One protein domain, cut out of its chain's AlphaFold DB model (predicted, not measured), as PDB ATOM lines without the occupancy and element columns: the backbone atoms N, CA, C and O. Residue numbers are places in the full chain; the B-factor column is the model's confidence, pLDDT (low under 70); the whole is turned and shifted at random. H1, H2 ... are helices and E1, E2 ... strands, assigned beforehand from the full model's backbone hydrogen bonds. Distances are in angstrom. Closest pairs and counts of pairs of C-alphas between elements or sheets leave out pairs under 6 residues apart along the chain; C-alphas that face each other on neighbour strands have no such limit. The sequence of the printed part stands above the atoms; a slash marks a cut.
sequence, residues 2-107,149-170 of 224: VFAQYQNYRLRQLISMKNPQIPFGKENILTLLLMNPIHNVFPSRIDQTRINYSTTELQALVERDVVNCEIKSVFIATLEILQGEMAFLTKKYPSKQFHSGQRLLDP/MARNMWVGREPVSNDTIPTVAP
ATOM      1  N   VAL A   2      99.054 151.153 147.959       45.66
ATOM      2  CA  VAL A   2     100.075 150.864 146.936       45.66
ATOM      3  C   VAL A   2     101.431 150.748 147.614       45.66
ATOM      4  O   VAL A   2     101.950 151.743 148.102       45.66
ATOM      5  N   PHE A   3     102.022 149.556 147.628       49.66
ATOM      6  CA  PHE A   3     103.362 149.363 148.181       49.66
ATOM      7  C   PHE A   3     104.408 149.509 147.093       49.66
ATOM      8  O   PHE A   3     104.489 148.666 146.205       49.66
ATOM      9  N   ALA A   4     105.215 150.561 147.174       45.53
ATOM     10  CA  ALA A   4     106.407 150.710 146.357       45.53
ATOM     11  C   ALA A   4     107.637 150.496 147.244       45.53
ATOM     12  O   ALA A   4     108.045 151.397 147.972       45.53
ATOM     13  N   GLN A   5     108.278 149.328 147.155       42.06
ATOM     14  CA  GLN A   5     109.532 149.045 147.875       42.06
ATOM     15  C   GLN A   5     110.756 149.742 147.234       42.06
ATOM     16  O   GLN A   5     111.895 149.315 147.386       42.06
ATOM     17  N   TYR A   6     110.531 150.826 146.490       40.84
ATOM     18  CA  TYR A   6     111.538 151.488 145.668       40.84
ATOM     19  C   TYR A   6     111.399 153.008 145.741       40.84
ATOM     20  O   TYR A   6     111.110 153.680 144.754       40.84
ATOM     21  N   GLN A   7     111.592 153.586 146.924       40.72
ATOM     22  CA  GLN A   7     111.661 155.042 147.065       40.72
ATOM     23  C   GLN A   7     112.814 155.442 147.981       40.72
ATOM     24  O   GLN A   7     112.619 155.818 149.128       40.72
ATOM     25  N   ASN A   8     114.040 155.386 147.450       38.94
ATOM     26  CA  ASN A   8     115.103 156.264 147.950       38.94
ATOM     27  C   ASN A   8     115.991 156.903 146.865       38.94
ATOM     28  O   ASN A   8     116.869 157.686 147.191       38.94
ATOM     29  N   TYR A   9     115.740 156.661 145.567       37.84
ATOM     30  CA  TYR A   9     116.559 157.263 144.497       37.84
ATOM     31  C   TYR A   9     115.805 158.113 143.457       37.84
ATOM     32  O   TYR A   9     116.456 158.853 142.724       37.84
ATOM     33  N   ARG A  10     114.460 158.095 143.385       41.38
ATOM     34  CA  ARG A  10     113.715 158.757 142.281       41.38
ATOM     35  C   ARG A  10     112.898 160.002 142.658       41.38
ATOM     36  O   ARG A  10     112.518 160.758 141.768       41.38
ATOM     37  N   LEU A  11     112.692 160.283 143.947       41.59
ATOM     38  CA  LEU A  11     111.871 161.417 144.408       41.59
ATOM     39  C   LEU A  11     112.473 162.808 144.101       41.59
ATOM     40  O   LEU A  11     111.755 163.801 144.139       41.59
ATOM     41  N   ARG A  12     113.755 162.901 143.716       40.09
ATOM     42  CA  ARG A  12     114.382 164.173 143.299       40.09
ATOM     43  C   ARG A  12     114.176 164.556 141.830       40.09
ATOM     44  O   ARG A  12     114.426 165.707 141.495       40.09
ATOM     45  N   GLN A  13     113.724 163.655 140.954       46.66
ATOM     46  CA  GLN A  13     113.594 163.980 139.522       46.66
ATOM     47  C   GLN A  13     112.208 164.502 139.114       46.66
ATOM     48  O   GLN A  13     112.085 165.115 138.059       46.66
ATOM     49  N   LEU A  14     111.175 164.339 139.949       47.03
ATOM     50  CA  LEU A  14     109.801 164.719 139.586       47.03
ATOM     51  C   LEU A  14     109.447 166.195 139.839       47.03
ATOM     52  O   LEU A  14     108.423 166.656 139.351       47.03
ATOM     53  N   ILE A  15     110.292 166.966 140.534       49.59
ATOM     54  CA  ILE A  15     110.030 168.396 140.809       49.59
ATOM     55  C   ILE A  15     110.595 169.308 139.696       49.59
ATOM     56  O   ILE A  15     110.310 170.501 139.648       49.59
ATOM     57  N   SER A  16     111.348 168.756 138.736       43.97
ATOM     58  CA  SER A  16     112.004 169.525 137.670       43.97
ATOM     59  C   SER A  16     111.464 169.191 136.275       43.97
ATOM     60  O   SER A  16     112.234 168.865 135.375       43.97
ATOM     61  N   MET A  17     110.150 169.281 136.061       43.69
ATOM     62  CA  MET A  17     109.590 169.286 134.703       43.69
ATOM     63  C   MET A  17     108.530 170.374 134.544       43.69
ATOM     64  O   MET A  17     107.356 170.209 134.863       43.69
ATOM     65  N   LYS A  18     108.976 171.515 134.016       55.59
ATOM     66  CA  LYS A  18     108.149 172.652 133.619       55.59
ATOM     67  C   LYS A  18     107.801 172.523 132.123       55.59
ATOM     68  O   LYS A  18     108.393 173.235 131.330       55.59
ATOM     69  N   ASN A  19     106.840 171.643 131.791       58.00
ATOM     70  CA  ASN A  19     106.124 171.485 130.493       58.00
ATOM     71  C   ASN A  19     106.996 171.119 129.249       58.00
ATOM     72  O   ASN A  19     108.119 171.603 129.155       58.00
ATOM     73  N   PRO A  20     106.546 170.277 128.282       60.94
ATOM     74  CA  PRO A  20     105.290 170.396 127.528       60.94
ATOM     75  C   PRO A  20     104.445 169.101 127.474       60.94
ATOM     76  O   PRO A  20     104.982 168.004 127.537       60.94
ATOM     77  N   GLN A  21     103.123 169.258 127.321       60.44
ATOM     78  CA  GLN A  21     102.124 168.311 126.775       60.44
ATOM     79  C   GLN A  21     102.686 166.949 126.301       60.44
ATOM     80  O   GLN A  21     102.919 166.735 125.111       60.44
ATOM     81  N   ILE A  22     102.891 166.011 127.230       61.75
ATOM     82  CA  ILE A  22     103.216 164.621 126.895       61.75
ATOM     83  C   ILE A  22     101.881 163.933 126.588       61.75
ATOM     84  O   ILE A  22     101.000 163.957 127.453       61.75
ATOM     85  N   PRO A  23     101.683 163.328 125.402       60.41
ATOM     86  CA  PRO A  23     100.499 162.520 125.152       60.41
ATOM     87  C   PRO A  23     100.459 161.406 126.200       60.41
ATOM     88  O   PRO A  23     101.328 160.535 126.247       60.41
ATOM     89  N   PHE A  24      99.480 161.481 127.101       62.56
ATOM     90  CA  PHE A  24      99.320 160.506 128.169       62.56
ATOM     91  C   PHE A  24      98.886 159.176 127.557       62.56
ATOM     92  O   PHE A  24      97.708 158.947 127.282       62.56
ATOM     93  N   GLY A  25      99.852 158.285 127.343       74.12
ATOM     94  CA  GLY A  25      99.571 156.874 127.133       74.12
ATOM     95  C   GLY A  25      98.814 156.293 128.332       74.12
ATOM     96  O   GLY A  25      98.871 156.825 129.447       74.12
ATOM     97  N   LYS A  26      98.075 155.198 128.119       76.38
ATOM     98  CA  LYS A  26      97.238 154.565 129.162       76.38
ATOM     99  C   LYS A  26      98.059 154.193 130.408       76.38
ATOM    100  O   LYS A  26      97.558 154.258 131.527       76.38
ATOM    101  N   GLU A  27      99.324 153.849 130.210       75.25
ATOM    102  CA  GLU A  27     100.340 153.579 131.225       75.25
ATOM    103  C   GLU A  27     100.646 154.785 132.129       75.25
ATOM    104  O   GLU A  27     100.744 154.626 133.346       75.25
ATOM    105  N   ASN A  28     100.694 156.003 131.583       77.88
ATOM    106  CA  ASN A  28     100.952 157.206 132.375       77.88
ATOM    107  C   ASN A  28      99.760 157.552 133.274       77.88
ATOM    108  O   ASN A  28      99.954 158.014 134.397       77.88
ATOM    109  N   ILE A  29      98.534 157.277 132.812       83.50
ATOM    110  CA  ILE A  29      97.315 157.450 133.616       83.50
ATOM    111  C   ILE A  29      97.325 156.481 134.797       83.50
ATOM    112  O   ILE A  29      97.029 156.886 135.915       83.50
ATOM    113  N   LEU A  30      97.698 155.217 134.578       82.25
ATOM    114  CA  LEU A  30      97.771 154.232 135.657       82.25
ATOM    115  C   LEU A  30      98.822 154.621 136.704       82.25
ATOM    116  O   LEU A  30      98.543 154.550 137.897       82.25
ATOM    117  N   THR A  31      99.987 155.106 136.276       81.44
ATOM    118  CA  THR A  31     101.016 155.632 137.187       81.44
ATOM    119  C   THR A  31     100.514 156.846 137.974       81.44
ATOM    120  O   THR A  31     100.694 156.896 139.188       81.44
ATOM    121  N   LEU A  32      99.819 157.787 137.326       82.38
ATOM    122  CA  LEU A  32      99.180 158.935 137.987       82.38
ATOM    123  C   LEU A  32      98.120 158.508 139.007       82.38
ATOM    124  O   LEU A  32      98.078 159.047 140.109       82.38
ATOM    125  N   LEU A  33      97.293 157.521 138.657       83.25
ATOM    126  CA  LEU A  33      96.296 156.957 139.561       83.25
ATOM    127  C   LEU A  33      96.970 156.301 140.766       83.25
ATOM    128  O   LEU A  33      96.537 156.531 141.885       83.25
ATOM    129  N   LEU A  34      98.058 155.552 140.565       82.12
ATOM    130  CA  LEU A  34      98.814 154.913 141.646       82.12
ATOM    131  C   LEU A  34      99.553 155.919 142.542       82.12
ATOM    132  O   LEU A  34      99.735 155.644 143.725       82.12
ATOM    133  N   MET A  35      99.953 157.073 142.001       81.00
ATOM    134  CA  MET A  35     100.586 158.171 142.743       81.00
ATOM    135  C   MET A  35      99.587 159.179 143.328       81.00
ATOM    136  O   MET A  35      99.997 160.211 143.860       81.00
ATOM    137  N   ASN A  36      98.281 158.909 143.247       84.50
ATOM    138  CA  ASN A  36      97.280 159.781 143.840       84.50
ATOM    139  C   ASN A  36      97.458 159.817 145.374       84.50
ATOM    140  O   ASN A  36      97.414 158.755 146.000       84.50
ATOM    141  N   PRO A  37      97.603 161.002 146.003       83.88
ATOM    142  CA  PRO A  37      97.794 161.130 147.452       83.88
ATOM    143  C   PRO A  37      96.623 160.592 148.287       83.88
ATOM    144  O   PRO A  37      96.778 160.370 149.483       83.88
ATOM    145  N   ILE A  38      95.457 160.352 147.675       86.06
ATOM    146  CA  ILE A  38      94.316 159.678 148.314       86.06
ATOM    147  C   ILE A  38      94.641 158.207 148.636       86.06
ATOM    148  O   ILE A  38      94.017 157.600 149.507       86.06
ATOM    149  N   HIS A  39      95.603 157.595 147.942       84.31
ATOM    150  CA  HIS A  39      96.029 156.233 148.221       84.31
ATOM    151  C   HIS A  39      97.165 156.212 149.239       84.31
ATOM    152  O   HIS A  39      98.224 156.796 149.032       84.31
ATOM    153  N   ASN A  40      96.978 155.445 150.314       84.12
ATOM    154  CA  ASN A  40      98.062 155.168 151.246       84.12
ATOM    155  C   ASN A  40      99.184 154.407 150.522       84.12
ATOM    156  O   ASN A  40      98.956 153.316 149.982       84.12
ATOM    157  N   VAL A  41     100.375 155.008 150.525       86.00
ATOM    158  CA  VAL A  41     101.627 154.427 150.008       86.00
ATOM    159  C   VAL A  41     102.329 153.581 151.078       86.00
ATOM    160  O   VAL A  41     103.115 152.683 150.781       86.00
ATOM    161  N   PHE A  42     102.026 153.859 152.344       89.56
ATOM    162  CA  PHE A  42     102.604 153.175 153.491       89.56
ATOM    163  C   PHE A  42     101.651 152.127 154.071       89.56
ATOM    164  O   PHE A  42     100.435 152.256 153.889       89.56
ATOM    165  N   PRO A  43     102.185 151.128 154.800       91.25
ATOM    166  CA  PRO A  43     101.356 150.137 155.465       91.25
ATOM    167  C   PRO A  43     100.391 150.779 156.460       91.25
ATOM    168  O   PRO A  43     100.731 151.762 157.119       91.25
ATOM    169  N   SER A  44      99.207 150.192 156.619       90.38
ATOM    170  CA  SER A  44      98.136 150.688 157.490       90.38
ATOM    171  C   SER A  44      98.569 150.841 158.951       90.38
ATOM    172  O   SER A  44      98.044 151.690 159.666       90.38
ATOM    173  N   ARG A  45      99.535 150.026 159.393       89.94
ATOM    174  CA  ARG A  45     100.019 149.949 160.781       89.94
ATOM    175  C   ARG A  45     101.460 150.431 160.958       89.94
ATOM    176  O   ARG A  45     102.124 150.002 161.900       89.94
ATOM    177  N   ILE A  46     101.970 151.258 160.046       93.31
ATOM    178  CA  ILE A  46     103.288 151.861 160.245       93.31
ATOM    179  C   ILE A  46     103.195 152.982 161.288       93.31
ATOM    180  O   ILE A  46     102.319 153.843 161.215       93.31
ATOM    181  N   ASP A  47     104.106 152.977 162.255       94.12
ATOM    182  CA  ASP A  47     104.312 154.095 163.167       94.12
ATOM    183  C   ASP A  47     105.315 155.050 162.520       94.12
ATOM    184  O   ASP A  47     106.509 154.768 162.435       94.12
ATOM    185  N   GLN A  48     104.816 156.185 162.033       90.00
ATOM    186  CA  GLN A  48     105.635 157.187 161.348       90.00
ATOM    187  C   GLN A  48     106.661 157.851 162.279       90.00
ATOM    188  O   GLN A  48     107.619 158.451 161.797       90.00
ATOM    189  N   THR A  49     106.477 157.748 163.599       94.69
ATOM    190  CA  THR A  49     107.428 158.285 164.581       94.69
ATOM    191  C   THR A  49     108.639 157.369 164.765       94.69
ATOM    192  O   THR A  49     109.726 157.832 165.119       94.69
ATOM    193  N   ARG A  50     108.492 156.071 164.466       94.25
ATOM    194  CA  ARG A  50     109.570 155.086 164.532       94.25
ATOM    195  C   ARG A  50     110.351 155.076 163.217       94.25
ATOM    196  O   ARG A  50     109.862 154.650 162.180       94.25
ATOM    197  N   ILE A  51     111.615 155.484 163.273       89.00
ATOM    198  CA  ILE A  51     112.488 155.556 162.085       89.00
ATOM    199  C   ILE A  51     113.197 154.210 161.820       89.00
ATOM    200  O   ILE A  51     113.528 153.878 160.684       89.00
ATOM    201  N   ASN A  52     113.386 153.395 162.863       93.69
ATOM    202  CA  ASN A  52     114.209 152.184 162.816       93.69
ATOM    203  C   ASN A  52     113.350 150.921 162.678       93.69
ATOM    204  O   ASN A  52     113.129 150.193 163.653       93.69
ATOM    205  N   TYR A  53     112.860 150.682 161.463       93.12
ATOM    206  CA  TYR A  53     112.253 149.409 161.078       93.12
ATOM    207  C   TYR A  53     113.300 148.474 160.490       93.12
ATOM    208  O   TYR A  53     114.074 148.870 159.614       93.12
ATOM    209  N   SER A  54     113.307 147.220 160.937       94.62
ATOM    210  CA  SER A  54     114.060 146.192 160.229       94.62
ATOM    211  C   SER A  54     113.399 145.892 158.878       94.62
ATOM    212  O   SER A  54     112.201 146.117 158.668       94.62
ATOM    213  N   THR A  55     114.171 145.344 157.942       90.38
ATOM    214  CA  THR A  55     113.639 144.915 156.642       90.38
ATOM    215  C   THR A  55     112.555 143.849 156.800       90.38
ATOM    216  O   THR A  55     111.557 143.887 156.082       90.38
ATOM    217  N   THR A  56     112.707 142.945 157.773       91.38
ATOM    218  CA  THR A  56     111.743 141.876 158.064       91.38
ATOM    219  C   THR A  56     110.453 142.406 158.684       91.38
ATOM    220  O   THR A  56     109.375 141.952 158.307       91.38
ATOM    221  N   GLU A  57     110.527 143.401 159.573       93.62
ATOM    222  CA  GLU A  57     109.349 144.065 160.143       93.62
ATOM    223  C   GLU A  57     108.546 144.788 159.057       93.62
ATOM    224  O   GLU A  57     107.329 144.628 158.973       93.62
ATOM    225  N   LEU A  58     109.222 145.557 158.196       92.88
ATOM    226  CA  LEU A  58     108.554 146.287 157.119       92.88
ATOM    227  C   LEU A  58     107.899 145.326 156.121       92.88
ATOM    228  O   LEU A  58     106.756 145.528 155.720       92.88
ATOM    229  N   GLN A  59     108.602 144.254 155.763       92.81
ATOM    230  CA  GLN A  59     108.081 143.200 154.902       92.81
ATOM    231  C   GLN A  59     106.847 142.523 155.511       92.81
ATOM    232  O   GLN A  59     105.869 142.301 154.802       92.81
ATOM    233  N   ALA A  60     106.845 142.262 156.821       94.31
ATOM    234  CA  ALA A  60     105.689 141.702 157.513       94.31
ATOM    235  C   ALA A  60     104.483 142.663 157.526       94.31
ATOM    236  O   ALA A  60     103.336 142.231 157.402       94.31
ATOM    237  N   LEU A  61     104.719 143.973 157.650       94.81
ATOM    238  CA  LEU A  61     103.661 144.983 157.554       94.81
ATOM    239  C   LEU A  61     103.050 145.035 156.148       94.81
ATOM    240  O   LEU A  61     101.828 145.043 156.020       94.81
ATOM    241  N   VAL A  62     103.889 145.021 155.108       94.19
ATOM    242  CA  VAL A  62     103.436 144.973 153.708       94.19
ATOM    243  C   VAL A  62     102.644 143.695 153.445       94.19
ATOM    244  O   VAL A  62     101.546 143.757 152.900       94.19
ATOM    245  N   GLU A  63     103.163 142.543 153.874       95.12
ATOM    246  CA  GLU A  63     102.486 141.255 153.716       95.12
ATOM    247  C   GLU A  63     101.107 141.270 154.368       95.12
ATOM    248  O   GLU A  63     100.134 140.910 153.714       95.12
ATOM    249  N   ARG A  64     100.999 141.764 155.610       94.75
ATOM    250  CA  ARG A  64      99.724 141.874 156.335       94.75
ATOM    251  C   ARG A  64      98.672 142.666 155.555       94.75
ATOM    252  O   ARG A  64      97.502 142.291 155.564       94.75
ATOM    253  N   ASP A  65      99.071 143.740 154.889       93.38
ATOM    254  CA  ASP A  65      98.154 144.566 154.104       93.38
ATOM    255  C   ASP A  65      97.853 143.974 152.718       93.38
ATOM    256  O   ASP A  65      96.767 144.189 152.176       93.38
ATOM    257  N   VAL A  66      98.781 143.207 152.137       94.06
ATOM    258  CA  VAL A  66      98.566 142.485 150.871       94.06
ATOM    259  C   VAL A  66      97.615 141.300 151.058       94.06
ATOM    260  O   VAL A  66      96.781 141.042 150.194       94.06
ATOM    261  N   VAL A  67      97.697 140.592 152.188       93.88
ATOM    262  CA  VAL A  67      96.816 139.445 152.484       93.88
ATOM    263  C   VAL A  67      95.438 139.866 153.006       93.88
ATOM    264  O   VAL A  67      94.510 139.052 153.030       93.88
ATOM    265  N   ASN A  68      95.277 141.131 153.408       92.44
ATOM    266  CA  ASN A  68      93.999 141.672 153.849       92.44
ATOM    267  C   ASN A  68      93.087 141.992 152.652       92.44
ATOM    268  O   ASN A  68      93.220 143.029 152.011       92.44
ATOM    269  N   CYS A  69      92.116 141.117 152.386       87.50
ATOM    270  CA  CYS A  69      91.168 141.279 151.280       87.50
ATOM    271  C   CYS A  69      90.010 142.247 151.557       87.50
ATOM    272  O   CYS A  69      89.249 142.539 150.634       87.50
ATOM    273  N   GLU A  70      89.841 142.732 152.788       88.31
ATOM    274  CA  GLU A  70      88.803 143.726 153.102       88.31
ATOM    275  C   GLU A  70      89.104 145.069 152.425       88.31
ATOM    276  O   GLU A  70      88.203 145.847 152.113       88.31
ATOM    277  N   ILE A  71      90.385 145.324 152.155       87.69
ATOM    278  CA  ILE A  71      90.882 146.550 151.547       87.69
ATOM    279  C   ILE A  71      91.531 146.192 150.212       87.69
ATOM    280  O   ILE A  71      92.275 145.225 150.091       87.69
ATOM    281  N   LYS A  72      91.295 147.007 149.182       87.12
ATOM    282  CA  LYS A  72      92.000 146.856 147.904       87.12
ATOM    283  C   LYS A  72      93.448 147.328 148.062       87.12
ATOM    284  O   LYS A  72      93.719 148.536 148.141       87.12
ATOM    285  N   SER A  73      94.382 146.386 148.098       90.69
ATOM    286  CA  SER A  73      95.822 146.639 148.088       90.69
ATOM    287  C   SER A  73      96.463 146.195 146.771       90.69
ATOM    288  O   SER A  73      95.957 145.340 146.049       90.69
ATOM    289  N   VAL A  74      97.555 146.863 146.415       89.62
ATOM    290  CA  VAL A  74      98.341 146.639 145.205       89.62
ATOM    291  C   VAL A  74      99.799 146.613 145.633       89.62
ATOM    292  O   VAL A  74     100.289 147.540 146.283       89.62
ATOM    293  N   PHE A  75     100.491 145.547 145.261       91.19
ATOM    294  CA  PHE A  75     101.916 145.391 145.498       91.19
ATOM    295  C   PHE A  75     102.684 145.712 144.213       91.19
ATOM    296  O   PHE A  75     102.385 145.149 143.159       91.19
ATOM    297  N   ILE A  76     103.652 146.629 144.287       88.94
ATOM    298  CA  ILE A  76     104.473 147.045 143.147       88.94
ATOM    299  C   ILE A  76     105.941 146.743 143.449       88.94
ATOM    300  O   ILE A  76     106.538 147.287 144.378       88.94
ATOM    301  N   ALA A  77     106.539 145.908 142.606       89.06
ATOM    302  CA  ALA A  77     107.950 145.551 142.662       89.06
ATOM    303  C   ALA A  77     108.500 145.308 141.249       89.06
ATOM    304  O   ALA A  77     107.758 145.367 140.264       89.06
ATOM    305  N   THR A  78     109.803 145.028 141.134       87.12
ATOM    306  CA  THR A  78     110.370 144.552 139.864       87.12
ATOM    307  C   THR A  78     109.776 143.194 139.500       87.12
ATOM    308  O   THR A  78     109.297 142.468 140.372       87.12
ATOM    309  N   LEU A  79     109.808 142.834 138.215       86.94
ATOM    310  CA  LEU A  79     109.200 141.594 137.733       86.94
ATOM    311  C   LEU A  79     109.748 140.358 138.463       86.94
ATOM    312  O   LEU A  79     108.975 139.470 138.815       86.94
ATOM    313  N   GLU A  80     111.057 140.311 138.725       87.00
ATOM    314  CA  GLU A  80     111.693 139.172 139.392       87.00
ATOM    315  C   GLU A  80     111.224 139.034 140.850       87.00
ATOM    316  O   GLU A  80     110.886 137.938 141.296       87.00
ATOM    317  N   ILE A  81     111.141 140.155 141.577       88.75
ATOM    318  CA  ILE A  81     110.659 140.192 142.966       88.75
ATOM    319  C   ILE A  81     109.170 139.845 143.010       88.75
ATOM    320  O   ILE A  81     108.758 139.031 143.831       88.75
ATOM    321  N   LEU A  82     108.372 140.408 142.097       91.69
ATOM    322  CA  LEU A  82     106.932 140.173 142.006       91.69
ATOM    323  C   LEU A  82     106.610 138.697 141.753       91.69
ATOM    324  O   LEU A  82     105.705 138.157 142.379       91.69
ATOM    325  N   GLN A  83     107.353 138.029 140.865       90.69
ATOM    326  CA  GLN A  83     107.179 136.595 140.610       90.69
ATOM    327  C   GLN A  83     107.494 135.754 141.850       90.69
ATOM    328  O   GLN A  83     106.746 134.829 142.169       90.69
ATOM    329  N   GLY A  84     108.577 136.085 142.556       90.75
ATOM    330  CA  GLY A  84     108.935 135.417 143.804       90.75
ATOM    331  C   GLY A  84     107.882 135.621 144.898       90.75
ATOM    332  O   GLY A  84     107.433 134.642 145.496       90.75
ATOM    333  N   GLU A  85     107.432 136.862 145.099       92.50
ATOM    334  CA  GLU A  85     106.404 137.206 146.088       92.50
ATOM    335  C   GLU A  85     105.073 136.530 145.748       92.50
ATOM    336  O   GLU A  85     104.447 135.920 146.606       92.50
ATOM    337  N   MET A  86     104.661 136.544 144.477       93.00
ATOM    338  CA  MET A  86     103.432 135.888 144.032       93.00
ATOM    339  C   MET A  86     103.476 134.374 144.265       93.00
ATOM    340  O   MET A  86     102.490 133.794 144.724       93.00
ATOM    341  N   ALA A  87     104.614 133.728 143.990       92.69
ATOM    342  CA  ALA A  87     104.797 132.305 144.259       92.69
ATOM    343  C   ALA A  87     104.757 131.999 145.766       92.69
ATOM    344  O   ALA A  87     104.153 131.004 146.173       92.69
ATOM    345  N   PHE A  88     105.360 132.857 146.596       93.50
ATOM    346  CA  PHE A  88     105.302 132.750 148.053       93.50
ATOM    347  C   PHE A  88     103.865 132.901 148.569       93.50
ATOM    348  O   PHE A  88     103.369 132.010 149.261       93.50
ATOM    349  N   LEU A  89     103.178 133.977 148.178       94.06
ATOM    350  CA  LEU A  89     101.826 134.296 148.628       94.06
ATOM    351  C   LEU A  89     100.824 133.219 148.212       94.06
ATOM    352  O   LEU A  89     100.098 132.707 149.054       94.06
ATOM    353  N   THR A  90     100.850 132.785 146.950       92.81
ATOM    354  CA  THR A  90      99.956 131.722 146.451       92.81
ATOM    355  C   THR A  90     100.173 130.400 147.192       92.81
ATOM    356  O   THR A  90      99.230 129.650 147.430       92.81
ATOM    357  N   LYS A  91     101.419 130.104 147.586       91.88
ATOM    358  CA  LYS A  91     101.754 128.887 148.333       91.88
ATOM    359  C   LYS A  91     101.337 128.963 149.804       91.88
ATOM    360  O   LYS A  91     100.961 127.941 150.372       91.88
ATOM    361  N   LYS A  92     101.484 130.125 150.442       93.31
ATOM    362  CA  LYS A  92     101.250 130.310 151.884       93.31
ATOM    363  C   LYS A  92      99.816 130.707 152.229       93.31
ATOM    364  O   LYS A  92      99.381 130.409 153.334       93.31
ATOM    365  N   TYR A  93      99.103 131.319 151.289       93.56
ATOM    366  CA  TYR A  93      97.747 131.837 151.455       93.56
ATOM    367  C   TYR A  93      96.806 131.243 150.396       93.56
ATOM    368  O   TYR A  93      96.332 131.967 149.515       93.56
ATOM    369  N   PRO A  94      96.549 129.922 150.424       91.19
ATOM    370  CA  PRO A  94      95.727 129.260 149.415       91.19
ATOM    371  C   PRO A  94      94.265 129.731 149.415       91.19
ATOM    372  O   PRO A  94      93.567 129.506 148.426       91.19
ATOM    373  N   SER A  95      93.781 130.384 150.484       88.88
ATOM    374  CA  SER A  95      92.432 130.965 150.501       88.88
ATOM    375  C   SER A  95      92.277 132.215 149.664       88.88
ATOM    376  O   SER A  95      91.152 132.637 149.380       88.88
ATOM    377  N   LYS A  96      93.395 132.823 149.276       90.44
ATOM    378  CA  LYS A  96      93.422 134.110 148.608       90.44
ATOM    379  C   LYS A  96      93.820 133.921 147.153       90.44
ATOM    380  O   LYS A  96      94.774 133.220 146.829       90.44
ATOM    381  N   GLN A  97      93.084 134.578 146.262       91.19
ATOM    382  CA  GLN A  97      93.448 134.642 144.853       91.19
ATOM    383  C   GLN A  97      94.242 135.919 144.606       91.19
ATOM    384  O   GLN A  97      93.723 137.026 144.746       91.19
ATOM    385  N   PHE A  98      95.510 135.754 144.243       93.69
ATOM    386  CA  PHE A  98      96.377 136.861 143.860       93.69
ATOM    387  C   PHE A  98      96.389 136.993 142.341       93.69
ATOM    388  O   PHE A  98      96.568 136.015 141.615       93.69
ATOM    389  N   HIS A  99      96.229 138.222 141.858       93.12
ATOM    390  CA  HIS A  99      96.278 138.536 140.436       93.12
ATOM    391  C   HIS A  99      97.452 139.465 140.151       93.12
ATOM    392  O   HIS A  99      97.697 140.417 140.888       93.12
ATOM    393  N   SER A 100      98.154 139.193 139.055       91.88
ATOM    394  CA  SER A 100      99.223 140.048 138.547       91.88
ATOM    395  C   SER A 100      98.824 140.617 137.189       91.88
ATOM    396  O   SER A 100      98.193 139.937 136.376       91.88
ATOM    397  N   GLY A 101      99.161 141.883 136.950       87.06
ATOM    398  CA  GLY A 101      98.942 142.525 135.659       87.06
ATOM    399  C   GLY A 101      99.916 142.001 134.602       87.06
ATOM    400  O   GLY A 101     101.083 141.758 134.886       87.06
ATOM    401  N   GLN A 102      99.459 141.870 133.354       84.06
ATOM    402  CA  GLN A 102     100.315 141.422 132.243       84.06
ATOM    403  C   GLN A 102     101.280 142.515 131.746       84.06
ATOM    404  O   GLN A 102     102.266 142.220 131.076       84.06
ATOM    405  N   ARG A 103     100.986 143.788 132.036       83.56
ATOM    406  CA  ARG A 103     101.752 144.939 131.543       83.56
ATOM    407  C   ARG A 103     102.687 145.480 132.616       83.56
ATOM    408  O   ARG A 103     102.293 145.620 133.770       83.56
ATOM    409  N   LEU A 104     103.898 145.839 132.199       83.62
ATOM    410  CA  LEU A 104     104.869 146.547 133.029       83.62
ATOM    411  C   LEU A 104     104.524 148.043 133.051       83.62
ATOM    412  O   LEU A 104     104.258 148.622 132.001       83.62
ATOM    413  N   LEU A 105     104.512 148.646 134.243       78.75
ATOM    414  CA  LEU A 105     104.145 150.058 134.442       78.75
ATOM    415  C   LEU A 105     105.203 151.036 133.920       78.75
ATOM    416  O   LEU A 105     104.865 152.128 133.483       78.75
ATOM    417  N   ASP A 106     106.471 150.636 133.954       75.56
ATOM    418  CA  ASP A 106     107.598 151.421 133.457       75.56
ATOM    419  C   ASP A 106     108.666 150.433 132.962       75.56
ATOM    420  O   ASP A 106     109.429 149.901 133.775       75.56
ATOM    421  N   PRO A 107     108.677 150.064 131.665       73.50
ATOM    422  CA  PRO A 107     109.705 149.197 131.107       73.50
ATOM    423  C   PRO A 107     111.025 149.975 131.020       73.50
ATOM    424  O   PRO A 107     111.459 150.405 129.952       73.50
ATOM    425  N   MET A 149     117.992 133.710 142.477       90.19
ATOM    426  CA  MET A 149     118.220 134.627 143.594       90.19
ATOM    427  C   MET A 149     116.896 135.158 144.158       90.19
ATOM    428  O   MET A 149     116.686 135.114 145.369       90.19
ATOM    429  N   ALA A 150     115.976 135.586 143.287       84.25
ATOM    430  CA  ALA A 150     114.645 136.034 143.689       84.25
ATOM    431  C   ALA A 150     113.824 134.909 144.339       84.25
ATOM    432  O   ALA A 150     113.123 135.144 145.317       84.25
ATOM    433  N   ARG A 151     113.936 133.669 143.847       83.50
ATOM    434  CA  ARG A 151     113.266 132.502 144.441       83.50
ATOM    435  C   ARG A 151     113.839 132.144 145.813       83.50
ATOM    436  O   ARG A 151     113.077 131.822 146.723       83.50
ATOM    437  N   ASN A 152     115.158 132.218 145.961       89.38
ATOM    438  CA  ASN A 152     115.861 131.907 147.203       89.38
ATOM    439  C   ASN A 152     115.641 132.968 148.285       89.38
ATOM    440  O   ASN A 152     115.660 132.626 149.462       89.38
ATOM    441  N   MET A 153     115.351 134.217 147.908       86.88
ATOM    442  CA  MET A 153     115.039 135.303 148.848       86.88
ATOM    443  C   MET A 153     113.842 134.994 149.765       86.88
ATOM    444  O   MET A 153     113.750 135.530 150.866       86.88
ATOM    445  N   TRP A 154     112.944 134.102 149.334       85.44
ATOM    446  CA  TRP A 154     111.736 133.723 150.073       85.44
ATOM    447  C   TRP A 154     111.838 132.363 150.773       85.44
ATOM    448  O   TRP A 154     110.886 131.925 151.428       85.44
ATOM    449  N   VAL A 155     112.972 131.669 150.642       87.75
ATOM    450  CA  VAL A 155     113.202 130.388 151.314       87.75
ATOM    451  C   VAL A 155     113.398 130.649 152.807       87.75
ATOM    452  O   VAL A 155     114.262 131.420 153.203       87.75
ATOM    453  N   GLY A 156     112.569 130.016 153.640       88.50
ATOM    454  CA  GLY A 156     112.607 130.185 155.097       88.50
ATOM    455  C   GLY A 156     111.774 131.351 155.639       88.50
ATOM    456  O   GLY A 156     111.674 131.488 156.852       88.50
ATOM    457  N   ARG A 157     111.125 132.157 154.783       91.56
ATOM    458  CA  ARG A 157     110.160 133.170 155.245       91.56
ATOM    459  C   ARG A 157     108.915 132.492 155.827       91.56
ATOM    460  O   ARG A 157     108.294 131.641 155.178       91.56
ATOM    461  N   GLU A 158     108.536 132.903 157.030       94.06
ATOM    462  CA  GLU A 158     107.285 132.499 157.669       94.06
ATOM    463  C   GLU A 158     106.149 133.468 157.307       94.06
ATOM    464  O   GLU A 158     106.396 134.668 157.172       94.06
ATOM    465  N   PRO A 159     104.919 132.963 157.095       95.12
ATOM    466  CA  PRO A 159     103.771 133.815 156.817       95.12
ATOM    467  C   PRO A 159     103.396 134.646 158.049       95.12
ATOM    468  O   PRO A 159     103.442 134.159 159.177       95.12
ATOM    469  N   VAL A 160     102.966 135.890 157.835       95.44
ATOM    470  CA  VAL A 160     102.534 136.788 158.925       95.44
ATOM    471  C   VAL A 160     101.253 136.317 159.609       95.44
ATOM    472  O   VAL A 160     101.032 136.599 160.789       95.44
ATOM    473  N   SER A 161     100.395 135.608 158.884       91.94
ATOM    474  CA  SER A 161      99.203 134.985 159.447       91.94
ATOM    475  C   SER A 161      99.032 133.591 158.878       91.94
ATOM    476  O   SER A 161      99.131 133.398 157.667       91.94
ATOM    477  N   ASN A 162      98.729 132.628 159.745       89.81
ATOM    478  CA  ASN A 162      98.369 131.292 159.299       89.81
ATOM    479  C   ASN A 162      97.020 131.360 158.588       89.81
ATOM    480  O   ASN A 162      95.983 131.567 159.216       89.81
ATOM    481  N   ASP A 163      97.049 131.190 157.271       83.44
ATOM    482  CA  ASP A 163      95.849 130.971 156.485       83.44
ATOM    483  C   ASP A 163      95.416 129.530 156.738       83.44
ATOM    484  O   ASP A 163      95.900 128.584 156.111       83.44
ATOM    485  N   THR A 164      94.573 129.336 157.751       75.38
ATOM    486  CA  THR A 164      93.871 128.065 157.925       75.38
ATOM    487  C   THR A 164      93.151 127.796 156.621       75.38
ATOM    488  O   THR A 164      92.263 128.559 156.239       75.38
ATOM    489  N   ILE A 165      93.616 126.751 155.932       66.19
ATOM    490  CA  ILE A 165      93.131 126.290 154.635       66.19
ATOM    491  C   ILE A 165      91.617 126.481 154.620       66.19
ATOM    492  O   ILE A 165      90.945 125.934 155.502       66.19
ATOM    493  N   PRO A 166      91.065 127.251 153.670       59.22
ATOM    494  CA  PRO A 166      89.631 127.287 153.552       59.22
ATOM    495  C   PRO A 166      89.265 125.862 153.192       59.22
ATOM    496  O   PRO A 166      89.747 125.328 152.191       59.22
ATOM    497  N   THR A 167      88.490 125.232 154.067       53.84
ATOM    498  CA  THR A 167      87.740 124.015 153.801       53.84
ATOM    499  C   THR A 167      87.286 124.121 152.360       53.84
ATOM    500  O   THR A 167      86.453 124.986 152.091       53.84
ATOM    501  N   VAL A 168      87.980 123.397 151.462       61.91
ATOM    502  CA  VAL A 168      87.895 123.507 149.996       61.91
ATOM    503  C   VAL A 168      86.498 123.965 149.670       61.91
ATOM    504  O   VAL A 168      85.582 123.189 149.942       61.91
ATOM    505  N   ALA A 169      86.349 125.238 149.263       56.53
ATOM    506  CA  ALA A 169      85.036 125.850 149.095       56.53
ATOM    507  C   ALA A 169      84.214 124.815 148.332       56.53
ATOM    508  O   ALA A 169      84.648 124.456 147.229       56.53
ATOM    509  N   PRO A 170      83.199 124.199 148.979       58.34
ATOM    510  CA  PRO A 170      82.609 122.959 148.494       58.34
ATOM    511  C   PRO A 170      82.253 123.254 147.065       58.34
ATOM    512  O   PRO A 170      81.562 124.254 146.898       58.34
TER     513      PRO A 170
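AT A GLANCE: This is residues 2 to 107 and 149 to 170 of the 224 residues of the protein "S-adenosylmethionine synthase" of Folsomia candida (UniProt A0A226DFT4). The domain has little regular structure: parallel strands E1 and E2 pair in the middle beside H2 and H3, and residues 7 to 23 stick out. Of 128 printed residues 46 are in named elements, mostly helix, in order E1, H1, H2, E2, H3, H4. It is only just loose, close to compact: radius of gyration of the C-alphas 16.9 A, spans 56 by 37 by 32 A.

HOW THE PARTS SIT: In parallel strands E1, residues 2 to 4, and E2, residues 74 to 76, N 3 and O 74 are within hydrogen-bond range, 3.0 A. Long links join E1 to H1, residues 26 to 34, and H1 to H2, residues 55 to 67; E1, H1, H2 and E2 form a strand-helix-strand unit, helices between parallel strands. H3, residues 79 to 92, touches H4, residues 149 to 152, with residues 80 to 84 alone; closest C-alphas, Gly 84 and Arg 151, 5.3 A. In H1, H2 and H3 every O i to N i+4 pair is within hydrogen-bond range.

IN THESE COORDINATES: E1 begins at C-alpha 2 (100.075, 150.864, 146.936); H3, 19.8 A long, ends at C-alpha 92 (101.250, 130.310, 151.884).

THE WHOLE: Residues 108 to 148 are cut out; C-alphas 107 and 149 are 21.0 A apart. pLDDT is under 70 in residues 2 to 24 and 165 to 170.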